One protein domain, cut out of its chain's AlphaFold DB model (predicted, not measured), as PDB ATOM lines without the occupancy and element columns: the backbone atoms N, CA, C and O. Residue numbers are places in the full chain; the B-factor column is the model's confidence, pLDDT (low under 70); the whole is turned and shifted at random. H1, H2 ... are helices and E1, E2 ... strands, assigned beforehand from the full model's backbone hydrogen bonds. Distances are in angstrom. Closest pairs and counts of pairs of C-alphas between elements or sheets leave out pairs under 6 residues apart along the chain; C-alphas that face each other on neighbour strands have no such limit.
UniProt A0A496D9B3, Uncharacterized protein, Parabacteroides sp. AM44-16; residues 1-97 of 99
ATOM      1  N   MET A   1     129.368 199.939 136.330       87.06
ATOM      2  CA  MET A   1     130.170 198.917 137.029       87.06
ATOM      3  C   MET A   1     129.214 198.092 137.866       87.06
ATOM      4  O   MET A   1     128.381 198.700 138.536       87.06
ATOM      5  N   THR A   2     129.281 196.766 137.764       93.69
ATOM      6  CA  THR A   2     128.350 195.867 138.457       93.69
ATOM      7  C   THR A   2     129.096 195.071 139.512       93.69
ATOM      8  O   THR A   2     130.037 194.352 139.178       93.69
ATOM      9  N   TYR A   3     128.651 195.172 140.760       95.75
ATOM     10  CA  TYR A   3     129.111 194.302 141.831       95.75
ATOM     11  C   TYR A   3     128.359 192.977 141.737       95.75
ATOM     12  O   TYR A   3     127.131 192.958 141.614       95.75
ATOM     13  N   LEU A   4     129.097 191.876 141.759       96.81
ATOM     14  CA  LEU A   4     128.561 190.531 141.632       96.81
ATOM     15  C   LEU A   4     128.725 189.786 142.947       96.81
ATOM     16  O   LEU A   4     129.839 189.651 143.455       96.81
ATOM     17  N   TYR A   5     127.613 189.263 143.442       96.50
ATOM     18  CA  TYR A   5     127.536 188.491 144.670       96.50
ATOM     19  C   TYR A   5     126.937 187.116 144.411       96.50
ATOM     20  O   TYR A   5     126.230 186.888 143.427       96.50
ATOM     21  N   LEU A   6     127.206 186.206 145.333       95.56
ATOM     22  CA  LEU A   6     126.662 184.866 145.397       95.56
ATOM     23  C   LEU A   6     125.866 184.724 146.693       95.56
ATOM     24  O   LEU A   6     126.392 184.958 147.784       95.56
ATOM     25  N   TYR A   7     124.608 184.316 146.574       93.62
ATOM     26  CA  TYR A   7     123.779 183.946 147.710       93.62
ATOM     27  C   TYR A   7     123.771 182.428 147.871       93.62
ATOM     28  O   TYR A   7     123.259 181.705 147.018       93.62
ATOM     29  N   ILE A   8     124.317 181.957 148.990       89.06
ATOM     30  CA  ILE A   8     124.270 180.549 149.382       89.06
ATOM     31  C   ILE A   8     123.215 180.415 150.489       89.06
ATOM     32  O   ILE A   8     123.336 181.090 151.517       89.06
ATOM     33  N   PRO A   9     122.180 179.574 150.315       80.75
ATOM     34  CA  PRO A   9     121.190 179.333 151.358       80.75
ATOM     35  C   PRO A   9     121.840 178.943 152.693       80.75
ATOM     36  O   PRO A   9     122.788 178.164 152.734       80.75
ATOM     37  N   GLY A  10     121.342 179.510 153.792       78.94
ATOM     38  CA  GLY A  10     121.893 179.293 155.137       78.94
ATOM     39  C   GLY A  10     123.042 180.232 155.526       78.94
ATOM     40  O   GLY A  10     123.388 180.298 156.703       78.94
ATOM     41  N   MET A  11     123.591 181.021 154.596       85.75
ATOM     42  CA  MET A  11     124.536 182.091 154.932       85.75
ATOM     43  C   MET A  11     123.821 183.366 155.380       85.75
ATOM     44  O   MET A  11     122.823 183.785 154.795       85.75
ATOM     45  N   ALA A  12     124.381 184.023 156.398       79.44
ATOM     46  CA  ALA A  12     123.918 185.333 156.858       79.44
ATOM     47  C   ALA A  12     124.369 186.485 155.939       79.44
ATOM     48  O   ALA A  12     123.770 187.559 155.958       79.44
ATOM     49  N   HIS A  13     125.421 186.267 155.147       87.12
ATOM     50  CA  HIS A  13     126.037 187.277 154.293       87.12
ATOM     51  C   HIS A  13     126.213 186.752 152.868       87.12
ATOM     52  O   HIS A  13     126.519 185.579 152.662       87.12
ATOM     53  N   GLU A  14     126.026 187.634 151.887       91.75
ATOM     54  CA  GLU A  14     126.326 187.335 150.489       91.75
ATOM     55  C   GLU A  14     127.845 187.316 150.275       91.75
ATOM     56  O   GLU A  14     128.585 188.092 150.882       91.75
ATOM     57  N   VAL A  15     128.313 186.422 149.407       93.62
ATOM     58  CA  VAL A  15     129.735 186.271 149.087       93.62
ATOM     59  C   VAL A  15     130.040 187.133 147.875       93.62
ATOM     60  O   VAL A  15     129.423 186.961 146.825       93.62
ATOM     61  N   GLN A  16     130.982 188.059 147.990       94.81
ATOM     62  CA  GLN A  16     131.340 188.924 146.877       94.81
ATOM     63  C   GLN A  16     132.263 188.181 145.908       94.81
ATOM     64  O   GLN A  16     133.323 187.689 146.285       94.81
ATOM     65  N   LEU A  17     131.855 188.101 144.643       94.56
ATOM     66  CA  LEU A  17     132.635 187.467 143.578       94.56
ATOM     67  C   LEU A  17     133.465 188.490 142.797       94.56
ATOM     68  O   LEU A  17     134.559 188.179 142.335       94.56
ATOM     69  N   SER A  18     132.936 189.701 142.603       93.56
ATOM     70  CA  SER A  18     133.616 190.760 141.852       93.56
ATOM     71  C   SER A  18     133.034 192.141 142.155       93.56
ATOM     72  O   SER A  18     131.829 192.285 142.346       93.56
ATOM     73  N   GLU A  19     133.875 193.176 142.149       93.12
ATOM     74  CA  GLU A  19     133.464 194.593 142.201       93.12
ATOM     75  C   GLU A  19     133.146 195.176 140.817       93.12
ATOM     76  O   GLU A  19     132.500 196.216 140.689       93.12
ATOM     77  N   SER A  20     133.615 194.507 139.765       92.31
ATOM     78  CA  SER A  20     133.576 195.000 138.392       92.31
ATOM     79  C   SER A  20     133.294 193.861 137.422       92.31
ATOM     80  O   SER A  20     134.101 193.547 136.549       92.31
ATOM     81  N   ALA A  21     132.152 193.203 137.595       92.38
ATOM     82  CA  ALA A  21     131.783 192.091 136.738       92.38
ATOM     83  C   ALA A  21     131.420 192.591 135.331       92.38
ATOM     84  O   ALA A  21     130.386 193.232 135.134       92.38
ATOM     85  N   ASP A  22     132.255 192.250 134.349       89.88
ATOM     86  CA  ASP A  22     132.004 192.539 132.931       89.88
ATOM     87  C   ASP A  22     130.914 191.637 132.339       89.88
ATOM     88  O   ASP A  22     130.218 192.003 131.391       89.88
ATOM     89  N   ARG A  23     130.754 190.436 132.905       91.19
ATOM     90  CA  ARG A  23     129.751 189.459 132.490       91.19
ATOM     91  C   ARG A  23     129.081 188.848 133.704       91.19
ATOM     92  O   ARG A  23     129.743 188.371 134.620       91.19
ATOM     93  N   ILE A  24     127.756 188.819 133.660       96.00
ATOM     94  CA  ILE A  24     126.939 188.171 134.678       96.00
ATOM     95  C   ILE A  24     126.556 186.774 134.178       96.00
ATOM     96  O   ILE A  24     126.013 186.673 133.071       96.00
ATOM     97  N   PRO A  25     126.829 185.710 134.955       96.31
ATOM     98  CA  PRO A  25     126.366 184.361 134.650       96.31
ATOM     99  C   PRO A  25     124.855 184.303 134.398       96.31
ATOM    100  O   PRO A  25     124.071 185.043 134.997       96.31
ATOM    101  N   ASN A  26     124.434 183.435 133.487       96.88
ATOM    102  CA  ASN A  26     123.028 183.170 133.214       96.88
ATOM    103  C   ASN A  26     122.507 182.030 134.085       96.88
ATOM    104  O   ASN A  26     123.264 181.220 134.607       96.88
ATOM    105  N   MET A  27     121.184 181.949 134.209       96.75
ATOM    106  CA  MET A  27     120.542 180.785 134.815       96.75
ATOM    107  C   MET A  27     120.933 179.512 134.055       96.75
ATOM    108  O   MET A  27     120.895 179.492 132.826       96.75
ATOM    109  N   GLY A  28     121.291 178.464 134.794       96.75
ATOM    110  CA  GLY A  28     121.810 177.204 134.268       96.75
ATOM    111  C   GLY A  28     123.328 177.168 134.079       96.75
ATOM    112  O   GLY A  28     123.872 176.076 133.911       96.75
ATOM    113  N   ASP A  29     124.024 178.310 134.145       97.38
ATOM    114  CA  ASP A  29     125.486 178.320 134.109       97.38
ATOM    115  C   ASP A  29     126.045 177.658 135.376       97.38
ATOM    116  O   ASP A  29     125.508 177.811 136.479       97.38
ATOM    117  N   ARG A  30     127.147 176.924 135.204       96.00
ATOM    118  CA  ARG A  30     127.898 176.318 136.303       96.00
ATOM    119  C   ARG A  30     129.023 177.245 136.730       96.00
ATOM    120  O   ARG A  30     129.726 177.794 135.882       96.00
ATOM    121  N   LEU A  31     129.185 177.396 138.035       93.50
ATOM    122  CA  LEU A  31     130.237 178.186 138.650       93.50
ATOM    123  C   LEU A  31     131.245 177.255 139.310       93.50
ATOM    124  O   LEU A  31     130.874 176.292 139.976       93.50
ATOM    125  N   GLU A  32     132.515 177.588 139.143       92.50
ATOM    126  CA  GLU A  32     133.601 177.049 139.951       92.50
ATOM    127  C   GLU A  32     133.935 178.101 141.008       92.50
ATOM    128  O   GLU A  32     134.271 179.242 140.669       92.50
ATOM    129  N   ILE A  33     133.774 177.747 142.283       91.69
ATOM    130  CA  ILE A  33     134.031 178.654 143.399       91.69
ATOM    131  C   ILE A  33     135.343 178.248 144.060       91.69
ATOM    132  O   ILE A  33     135.397 177.302 144.836       91.69
ATOM    133  N   ASP A  34     136.394 179.007 143.762       90.81
ATOM    134  CA  ASP A  34     137.690 178.895 144.425       90.81
ATOM    135  C   ASP A  34     137.879 180.084 145.378       90.81
ATOM    136  O   ASP A  34     138.076 181.228 144.949       90.81
ATOM    137  N   ALA A  35     137.827 179.813 146.687       92.06
ATOM    138  CA  ALA A  35     137.953 180.825 147.733       92.06
ATOM    139  C   ALA A  35     139.295 181.585 147.679       92.06
ATOM    140  O   ALA A  35     139.358 182.764 148.047       92.06
ATOM    141  N   VAL A  36     140.362 180.973 147.148       92.62
ATOM    142  CA  VAL A  36     141.679 181.617 146.999       92.62
ATOM    143  C   VAL A  36     141.614 182.796 146.029       92.62
ATOM    144  O   VAL A  36     142.372 183.760 146.164       92.62
ATOM    145  N   ARG A  37     140.676 182.770 145.078       91.25
ATOM    146  CA  ARG A  37     140.494 183.824 144.070       91.25
ATOM    147  C   ARG A  37     139.587 184.962 144.530       91.25
ATOM    148  O   ARG A  37     139.532 185.986 143.854       91.25
ATOM    149  N   LEU A  38     138.899 184.797 145.658       93.31
ATOM    150  CA  LEU A  38     138.030 185.821 146.230       93.31
ATOM    151  C   LEU A  38     138.832 186.873 146.999       93.31
ATOM    152  O   LEU A  38     139.990 186.655 147.379       93.31
ATOM    153  N   ASP A  39     138.193 188.014 147.260       93.50
ATOM    154  CA  ASP A  39     138.727 189.017 148.173       93.50
ATOM    155  C   ASP A  39     138.883 188.441 149.593       93.50
ATOM    156  O   ASP A  39     138.295 187.419 149.959       93.50
ATOM    157  N   LYS A  40     139.690 189.110 150.421       94.44
ATOM    158  CA  LYS A  40     140.036 188.619 151.761       94.44
ATOM    159  C   LYS A  40     138.809 188.393 152.651       94.44
ATOM    160  O   LYS A  40     138.822 187.453 153.444       94.44
ATOM    161  N   SER A  41     137.794 189.250 152.563       92.81
ATOM    162  CA  SER A  41     136.598 189.157 153.402       92.81
ATOM    163  C   SER A  41     135.757 187.952 152.996       92.81
ATOM    164  O   SER A  41     135.456 187.105 153.837       92.81
ATOM    165  N   SER A  42     135.457 187.830 151.702       94.50
ATOM    166  CA  SER A  42     134.683 186.709 151.156       94.50
ATOM    167  C   SER A  42     135.393 185.371 151.353       94.50
ATOM    168  O   SER A  42     134.766 184.398 151.764       94.50
ATOM    169  N   ARG A  43     136.714 185.327 151.148       95.62
ATOM    170  CA  ARG A  43     137.525 184.137 151.428       95.62
ATOM    171  C   ARG A  43     137.425 183.718 152.889       95.62
ATOM    172  O   ARG A  43     137.070 182.580 153.169       95.62
ATOM    173  N   ASN A  44     137.694 184.641 153.813       95.19
ATOM    174  CA  ASN A  44     137.668 184.342 155.242       95.19
ATOM    175  C   ASN A  44     136.277 183.878 155.697       95.19
ATOM    176  O   ASN A  44     136.164 182.973 156.519       95.19
ATOM    177  N   LEU A  45     135.211 184.462 155.139       93.81
ATOM    178  CA  LEU A  45     133.842 184.025 155.393       93.81
ATOM    179  C   LEU A  45     133.632 182.556 154.987       93.81
ATOM    180  O   LEU A  45     133.087 181.789 155.777       93.81
ATOM    181  N   LEU A  46     134.086 182.149 153.797       94.69
ATOM    182  CA  LEU A  46     133.946 180.766 153.326       94.69
ATOM    183  C   LEU A  46     134.844 179.777 154.086       94.69
ATOM    184  O   LEU A  46     134.405 178.677 154.405       94.69
ATOM    185  N   GLU A  47     136.085 180.154 154.393       95.62
ATOM    186  CA  GLU A  47     137.056 179.283 155.078       95.62
ATOM    187  C   GLU A  47     136.690 179.030 156.548       95.62
ATOM    188  O   GLU A  47     136.996 177.972 157.095       95.62
ATOM    189  N   THR A  48     136.025 179.986 157.205       93.69
ATOM    190  CA  THR A  48     135.672 179.881 158.634       93.69
ATOM    191  C   THR A  48     134.253 179.384 158.890       93.69
ATOM    192  O   THR A  48     133.924 179.049 160.029       93.69
ATOM    193  N   THR A  49     133.409 179.313 157.858       92.81
ATOM    194  CA  THR A  49     132.040 178.800 157.974       92.81
ATOM    195  C   THR A  49     132.038 177.287 157.757       92.81
ATOM    196  O   THR A  49     132.430 176.849 156.681       92.81
ATOM    197  N   PRO A  50     131.581 176.465 158.717       93.62
ATOM    198  CA  PRO A  50     131.376 175.035 158.488       93.62
ATOM    199  C   PRO A  50     130.300 174.785 157.425       93.62
ATOM    200  O   PRO A  50     129.236 175.409 157.470       93.62
ATOM    201  N   ALA A  51     130.521 173.839 156.509       94.06
ATOM    202  CA  ALA A  51     129.565 173.554 155.432       94.06
ATOM    203  C   ALA A  51     128.187 173.100 155.961       94.06
ATOM    204  O   ALA A  51     127.152 173.433 155.379       94.06
ATOM    205  N   CYS A  52     128.147 172.421 157.112       93.12
ATOM    206  CA  CYS A  52     126.909 171.975 157.761       93.12
ATOM    207  C   CYS A  52     126.004 173.111 158.275       93.12
ATOM    208  O   CYS A  52     124.883 172.847 158.706       93.12
ATOM    209  N   HIS A  53     126.460 174.368 158.252       91.44
ATOM    210  CA  HIS A  53     125.596 175.526 158.509       91.44
ATOM    211  C   HIS A  53     124.740 175.900 157.292       91.44
ATOM    212  O   HIS A  53     123.694 176.527 157.449       91.44
ATOM    213  N   CYS A  54     125.176 175.523 156.088       90.88
ATOM    214  CA  CYS A  54     124.520 175.867 154.826       90.88
ATOM    215  C   CYS A  54     123.819 174.667 154.184       90.88
ATOM    216  O   CYS A  54     122.822 174.834 153.484       90.88
ATOM    217  N   PHE A  55     124.321 173.458 154.436       91.38
ATOM    218  CA  PHE A  55     123.863 172.228 153.795       91.38
ATOM    219  C   PHE A  55     123.438 171.170 154.808       91.38
ATOM    220  O   PHE A  55     123.629 171.324 156.015       91.38
ATOM    221  N   GLU A  56     122.841 170.086 154.303       90.62
ATOM    222  CA  GLU A  56     122.413 168.967 155.136       90.62
ATOM    223  C   GLU A  56     123.573 168.462 155.997       90.62
ATOM    224  O   GLU A  56     124.673 168.178 155.516       90.62
ATOM    225  N   LYS A  57     123.314 168.370 157.298       90.50
ATOM    226  CA  LYS A  57     124.299 167.944 158.279       90.50
ATOM    227  C   LYS A  57     124.579 166.449 158.125       90.50
ATOM    228  O   LYS A  57     123.730 165.618 158.439       90.50
ATOM    229  N   ASN A  58     125.780 166.123 157.667       90.50
ATOM    230  CA  ASN A  58     126.257 164.761 157.458       90.50
ATOM    231  C   ASN A  58     127.775 164.679 157.724       90.50
ATOM    232  O   ASN A  58     128.418 165.676 158.044       90.50
ATOM    233  N   ALA A  59     128.357 163.484 157.596       90.50
ATOM    234  CA  ALA A  59     129.766 163.259 157.927       90.50
ATOM    235  C   ALA A  59     130.761 164.076 157.077       90.50
ATOM    236  O   ALA A  59     131.898 164.264 157.508       90.50
ATOM    237  N   GLU A  60     130.362 164.522 155.886       90.19
ATOM    238  CA  GLU A  60     131.170 165.340 154.981       90.19
ATOM    239  C   GLU A  60     131.078 166.819 155.373       90.19
ATOM    240  O   GLU A  60     132.087 167.432 155.729       90.19
ATOM    241  N   THR A  61     129.859 167.363 155.436       92.38
ATOM    242  CA  THR A  61     129.608 168.781 155.740       92.38
ATOM    243  C   THR A  61     130.015 169.175 157.164       92.38
ATOM    244  O   THR A  61     130.265 170.348 157.435       92.38
ATOM    245  N   GLU A  62     130.101 168.217 158.092       93.12
ATOM    246  CA  GLU A  62     130.629 168.428 159.446       93.12
ATOM    247  C   GLU A  62     132.159 168.529 159.515       93.12
ATOM    248  O   GLU A  62     132.686 169.050 160.500       93.12
ATOM    249  N   ARG A  63     132.880 168.006 158.518       94.00
ATOM    250  CA  ARG A  63     134.352 167.940 158.522       94.00
ATOM    251  C   ARG A  63     135.014 169.017 157.678       94.00
ATOM    252  O   ARG A  63     136.210 169.232 157.845       94.00
ATOM    253  N   GLN A  64     134.256 169.653 156.792       95.62
ATOM    254  CA  GLN A  64     134.757 170.620 155.827       95.62
ATOM    255  C   GLN A  64     134.261 172.036 156.132       95.62
ATOM    256  O   GLN A  64     133.142 172.263 156.610       95.62
ATOM    257  N   SER A  65     135.102 173.006 155.797       95.62
ATOM    258  CA  SER A  65     134.678 174.389 155.607       95.62
ATOM    259  C   SER A  65     133.774 174.517 154.378       95.62
ATOM    260  O   SER A  65     133.753 173.669 153.484       95.62
ATOM    261  N   LEU A  66     133.032 175.617 154.304       94.31
ATOM    262  CA  LEU A  66     132.213 175.949 153.150       94.31
ATOM    263  C   LEU A  66     133.084 176.174 151.904       94.31
ATOM    264  O   LEU A  66     132.671 175.813 150.808       94.31
ATOM    265  N   ALA A  67     134.294 176.720 152.067       95.38
ATOM    266  CA  ALA A  67     135.265 176.854 150.983       95.38
ATOM    267  C   ALA A  67     135.632 175.497 150.357       95.38
ATOM    268  O   ALA A  67     135.563 175.358 149.139       95.38
ATOM    269  N   GLU A  68     135.984 174.505 151.180       96.00
ATOM    270  CA  GLU A  68     136.336 173.154 150.717       96.00
ATOM    271  C   GLU A  68     135.143 172.471 150.044       96.00
ATOM    272  O   GLU A  68     135.258 171.994 148.919       96.00
ATOM    273  N   TYR A  69     133.972 172.518 150.682       94.69
ATOM    274  CA  TYR A  69     132.765 171.896 150.143       94.69
ATOM    275  C   TYR A  69     132.358 172.490 148.785       94.69
ATOM    276  O   TYR A  69     131.985 171.763 147.866       94.69
ATOM    277  N   LEU A  70     132.446 173.816 148.617       94.00
ATOM    278  CA  LEU A  70     132.122 174.478 147.347       94.00
ATOM    279  C   LEU A  70     133.135 174.184 146.235       94.00
ATOM    280  O   LEU A  70     132.738 174.172 145.073       94.00
ATOM    281  N   ALA A  71     134.406 173.948 146.575       93.81
ATOM    282  CA  ALA A  71     135.433 173.575 145.602       93.81
ATOM    283  C   ALA A  71     135.202 172.166 145.024       93.81
ATOM    284  O   ALA A  71     135.588 171.890 143.889       93.81
ATOM    285  N   GLU A  72     134.551 171.290 145.792       92.94
ATOM    286  CA  GLU A  72     134.201 169.921 145.394       92.94
ATOM    287  C   GLU A  72     132.786 169.820 144.789       92.94
ATOM    288  O   GLU A  72     132.455 168.830 144.138       92.94
ATOM    289  N   SER A  73     131.960 170.861 144.938       91.69
ATOM    290  CA  SER A  73     130.556 170.868 144.516       91.69
ATOM    291  C   SER A  73     130.321 171.433 143.113       91.69
ATOM    292  O   SER A  73     131.006 172.330 142.623       91.69
ATOM    293  N   VAL A  74     129.222 171.004 142.490       93.38
ATOM    294  CA  VAL A  74     128.641 171.658 141.315       93.38
ATOM    295  C   VAL A  74     127.717 172.788 141.767       93.38
ATOM    296  O   VAL A  74     126.600 172.553 142.236       93.38
ATOM    297  N   VAL A  75     128.155 174.031 141.566       94.75
ATOM    298  CA  VAL A  75     127.354 175.234 141.832       94.75
ATOM    299  C   VAL A  75     126.648 175.669 140.550       94.75
ATOM    300  O   VAL A  75     127.297 175.983 139.556       94.75
ATOM    301  N   THR A  76     125.315 175.689 140.543       96.69
ATOM    302  CA  THR A  76     124.506 176.064 139.371       96.69
ATOM    303  C   THR A  76     123.681 177.309 139.662       96.69
ATOM    304  O   THR A  76     122.992 177.378 140.675       96.69
ATOM    305  N   VAL A  77     123.706 178.284 138.754       97.06
ATOM    306  CA  VAL A  77     122.899 179.504 138.872       97.06
ATOM    307  C   VAL A  77     121.425 179.189 138.645       97.06
ATOM    308  O   VAL A  77     121.035 178.737 137.570       97.06
ATOM    309  N   THR A  78     120.586 179.477 139.635       96.88
ATOM    310  CA  THR A  78     119.130 179.275 139.575       96.88
ATOM    311  C   THR A  78     118.356 180.580 139.464       96.88
ATOM    312  O   THR A  78     117.199 180.567 139.053       96.88
ATOM    313  N   GLY A  79     118.983 181.715 139.772       96.88
ATOM    314  CA  GLY A  79     118.325 183.013 139.741       96.88
ATOM    315  C   GLY A  79     119.301 184.181 139.727       96.88
ATOM    316  O   GLY A  79     120.502 184.032 139.948       96.88
ATOM    317  N   ARG A  80     118.762 185.364 139.428       96.94
ATOM    318  CA  ARG A  80     119.482 186.638 139.490       96.94
ATOM    319  C   ARG A  80     118.588 187.670 140.143       96.94
ATOM    320  O   ARG A  80     117.490 187.930 139.648       96.94
ATOM    321  N   ARG A  81     119.087 188.298 141.197       96.19
ATOM    322  CA  ARG A  81     118.441 189.433 141.846       96.19
ATOM    323  C   ARG A  81     119.260 190.679 141.571       96.19
ATOM    324  O   ARG A  81     120.457 190.713 141.836       96.19
ATOM    325  N   TRP A  82     118.601 191.682 141.009       96.75
ATOM    326  CA  TRP A  82     119.221 192.952 140.661       96.75
ATOM    327  C   TRP A  82     118.767 194.031 141.630       96.75
ATOM    328  O   TRP A  82     117.579 194.129 141.943       96.75
ATOM    329  N   SER A  83     119.703 194.863 142.062       95.88
ATOM    330  CA  SER A  83     119.411 196.062 142.835       95.88
ATOM    331  C   SER A  83     120.327 197.212 142.419       95.88
ATOM    332  O   SER A  83     121.350 197.028 141.754       95.88
ATOM    333  N   TYR A  84     119.914 198.425 142.774       95.50
ATOM    334  CA  TYR A  84     120.638 199.657 142.487       95.50
ATOM    335  C   TYR A  84     120.760 200.462 143.779       95.50
ATOM    336  O   TYR A  84     119.766 200.655 144.478       95.50
ATOM    337  N   GLY A  85     121.966 200.930 144.085       92.75
ATOM    338  CA  GLY A  85     122.277 201.677 145.306       92.75
ATOM    339  C   GLY A  85     123.598 202.420 145.153       92.75
ATOM    340  O   GLY A  85     124.434 202.002 144.365       92.75
ATOM    341  N   ASP A  86     123.770 203.560 145.819       90.69
ATOM    342  CA  ASP A  86     125.041 204.309 145.842       90.69
ATOM    343  C   ASP A  86     125.675 204.595 144.459       90.69
ATOM    344  O   ASP A  86     126.886 204.717 144.321       90.69
ATOM    345  N   GLY A  87     124.858 204.701 143.403       92.00
ATOM    346  CA  GLY A  87     125.337 204.887 142.024       92.00
ATOM    347  C   GLY A  87     125.895 203.623 141.352       92.00
ATOM    348  O   GLY A  87     126.407 203.690 140.233       92.00
ATOM    349  N   HIS A  88     125.762 202.467 141.993       93.44
ATOM    350  CA  HIS A  88     126.237 201.171 141.533       93.44
ATOM    351  C   HIS A  88     125.084 200.209 141.226       93.44
ATOM    352  O   HIS A  88     123.966 200.322 141.734       93.44
ATOM    353  N   THR A  89     125.365 199.259 140.334       95.69
ATOM    354  CA  THR A  89     124.478 198.126 140.049       95.69
ATOM    355  C   THR A  89     124.986 196.915 140.812       95.69
ATOM    356  O   THR A  89     126.185 196.641 140.788       95.69
ATOM    357  N   TYR A  90     124.086 196.180 141.447       96.50
ATOM    358  CA  TYR A  90     124.397 194.971 142.198       96.50
ATOM    359  C   TYR A  90     123.619 193.816 141.580       96.50
ATOM    360  O   TYR A  90     122.429 193.945 141.276       96.50
ATOM    361  N   CYS A  91     124.297 192.696 141.374       97.25
ATOM    362  CA  CYS A  91     123.677 191.451 140.961       97.25
ATOM    363  C   CYS A  91     124.050 190.362 141.957       97.25
ATOM    364  O   CYS A  91     125.223 190.017 142.084       97.25
ATOM    365  N   THR A  92     123.049 189.777 142.598       96.94
ATOM    366  CA  THR A  92     123.216 188.603 143.453       96.94
ATOM    367  C   THR A  92     122.728 187.377 142.692       96.94
ATOM    368  O   THR A  92     121.597 187.346 142.196       96.94
ATOM    369  N   LEU A  93     123.595 186.376 142.556       97.38
ATOM    370  CA  LEU A  93     123.263 185.084 141.972       97.38
ATOM    371  C   LEU A  93     122.660 184.194 143.052       97.38
ATOM    372  O   LEU A  93     123.310 183.924 144.062       97.38
ATOM    373  N   ASP A  94     121.444 183.717 142.816       95.25
ATOM    374  CA  ASP A  94     120.897 182.610 143.591       95.25
ATOM    375  C   ASP A  94     121.428 181.312 142.980       95.25
ATOM    376  O   ASP A  94     121.444 181.162 141.749       95.25
ATOM    377  N   VAL A  95     121.893 180.390 143.824       94.75
ATOM    378  CA  VAL A  95     122.496 179.136 143.368       94.75
ATOM    379  C   VAL A  95     121.926 177.912 144.053       94.75
ATOM    380  O   VAL A  95     121.473 177.944 145.195       94.75
ATOM    381  N   GLU A  96     121.998 176.810 143.325       94.00
ATOM    382  CA  GLU A  96     121.881 175.467 143.856       94.00
ATOM    383  C   GLU A  96     123.277 174.843 143.914       94.00
ATOM    384  O   GLU A  96     124.039 174.924 142.949       94.00
ATOM    385  N   VAL A  97     123.607 174.222 145.043       92.31
ATOM    386  CA  VAL A  97     124.885 173.538 145.262       92.31
ATOM    387  C   VAL A  97     124.596 172.054 145.427       92.31
ATOM    388  O   VAL A  97     123.788 171.675 146.275       92.31
TER     389      VAL A  97
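This is residues 1 to 97 of the 99 residues of an uncharacterized protein of Parabacteroides sp. AM44-16 (UniProt A0A496D9B3). A strongly twisted four-stranded sheet has a long hairpin, E3 and E4, on one side, and two short helices, H1 beside its E2 edge and H2 near where E3 begins. The loop 19 to 39 swings from E2 across to E3 and back to H1. The 97 printed residues, under half in named elements, hold E1, E2, H1, H2, E3, E4; the class is mixed, the sheet E2 E1 E4 E3 mixed. It is compact, radius of gyration 13.3 A, spanning 44 by 28 by 21 A.

E1, residues 2 to 7, and E2, residues 15 to 18, form a hairpin, with N 6 and O 15 2.8 A apart. E1 is parallel to E4, residues 88 to 97, with N 5 and O 91 2.9 A apart. E4 and E3, residues 74 to 85, form a hairpin, with N 92 and O 81 2.9 A apart; E3 bends by 62 degrees at residue 78. H1, residues 40 to 48, only grazes the sheet. It touches H2, residues 66 to 72, about perpendicular at 85 degrees; their closest C-alphas, Leu 46 and Ala 67, are 4.7 A apart. In both helices every O i to N i+4 pair is within hydrogen-bond range.

E1 begins at C-alpha 2 (128.350, 195.867, 138.457). E3 is 30.9 A long and E4 27.9 A, ending at C-alpha 97 (124.885, 173.538, 145.262).

The printed part has no cut. The links E2 to H1 and H1 to H2 are long. No printed residue is under 70 in pLDDT.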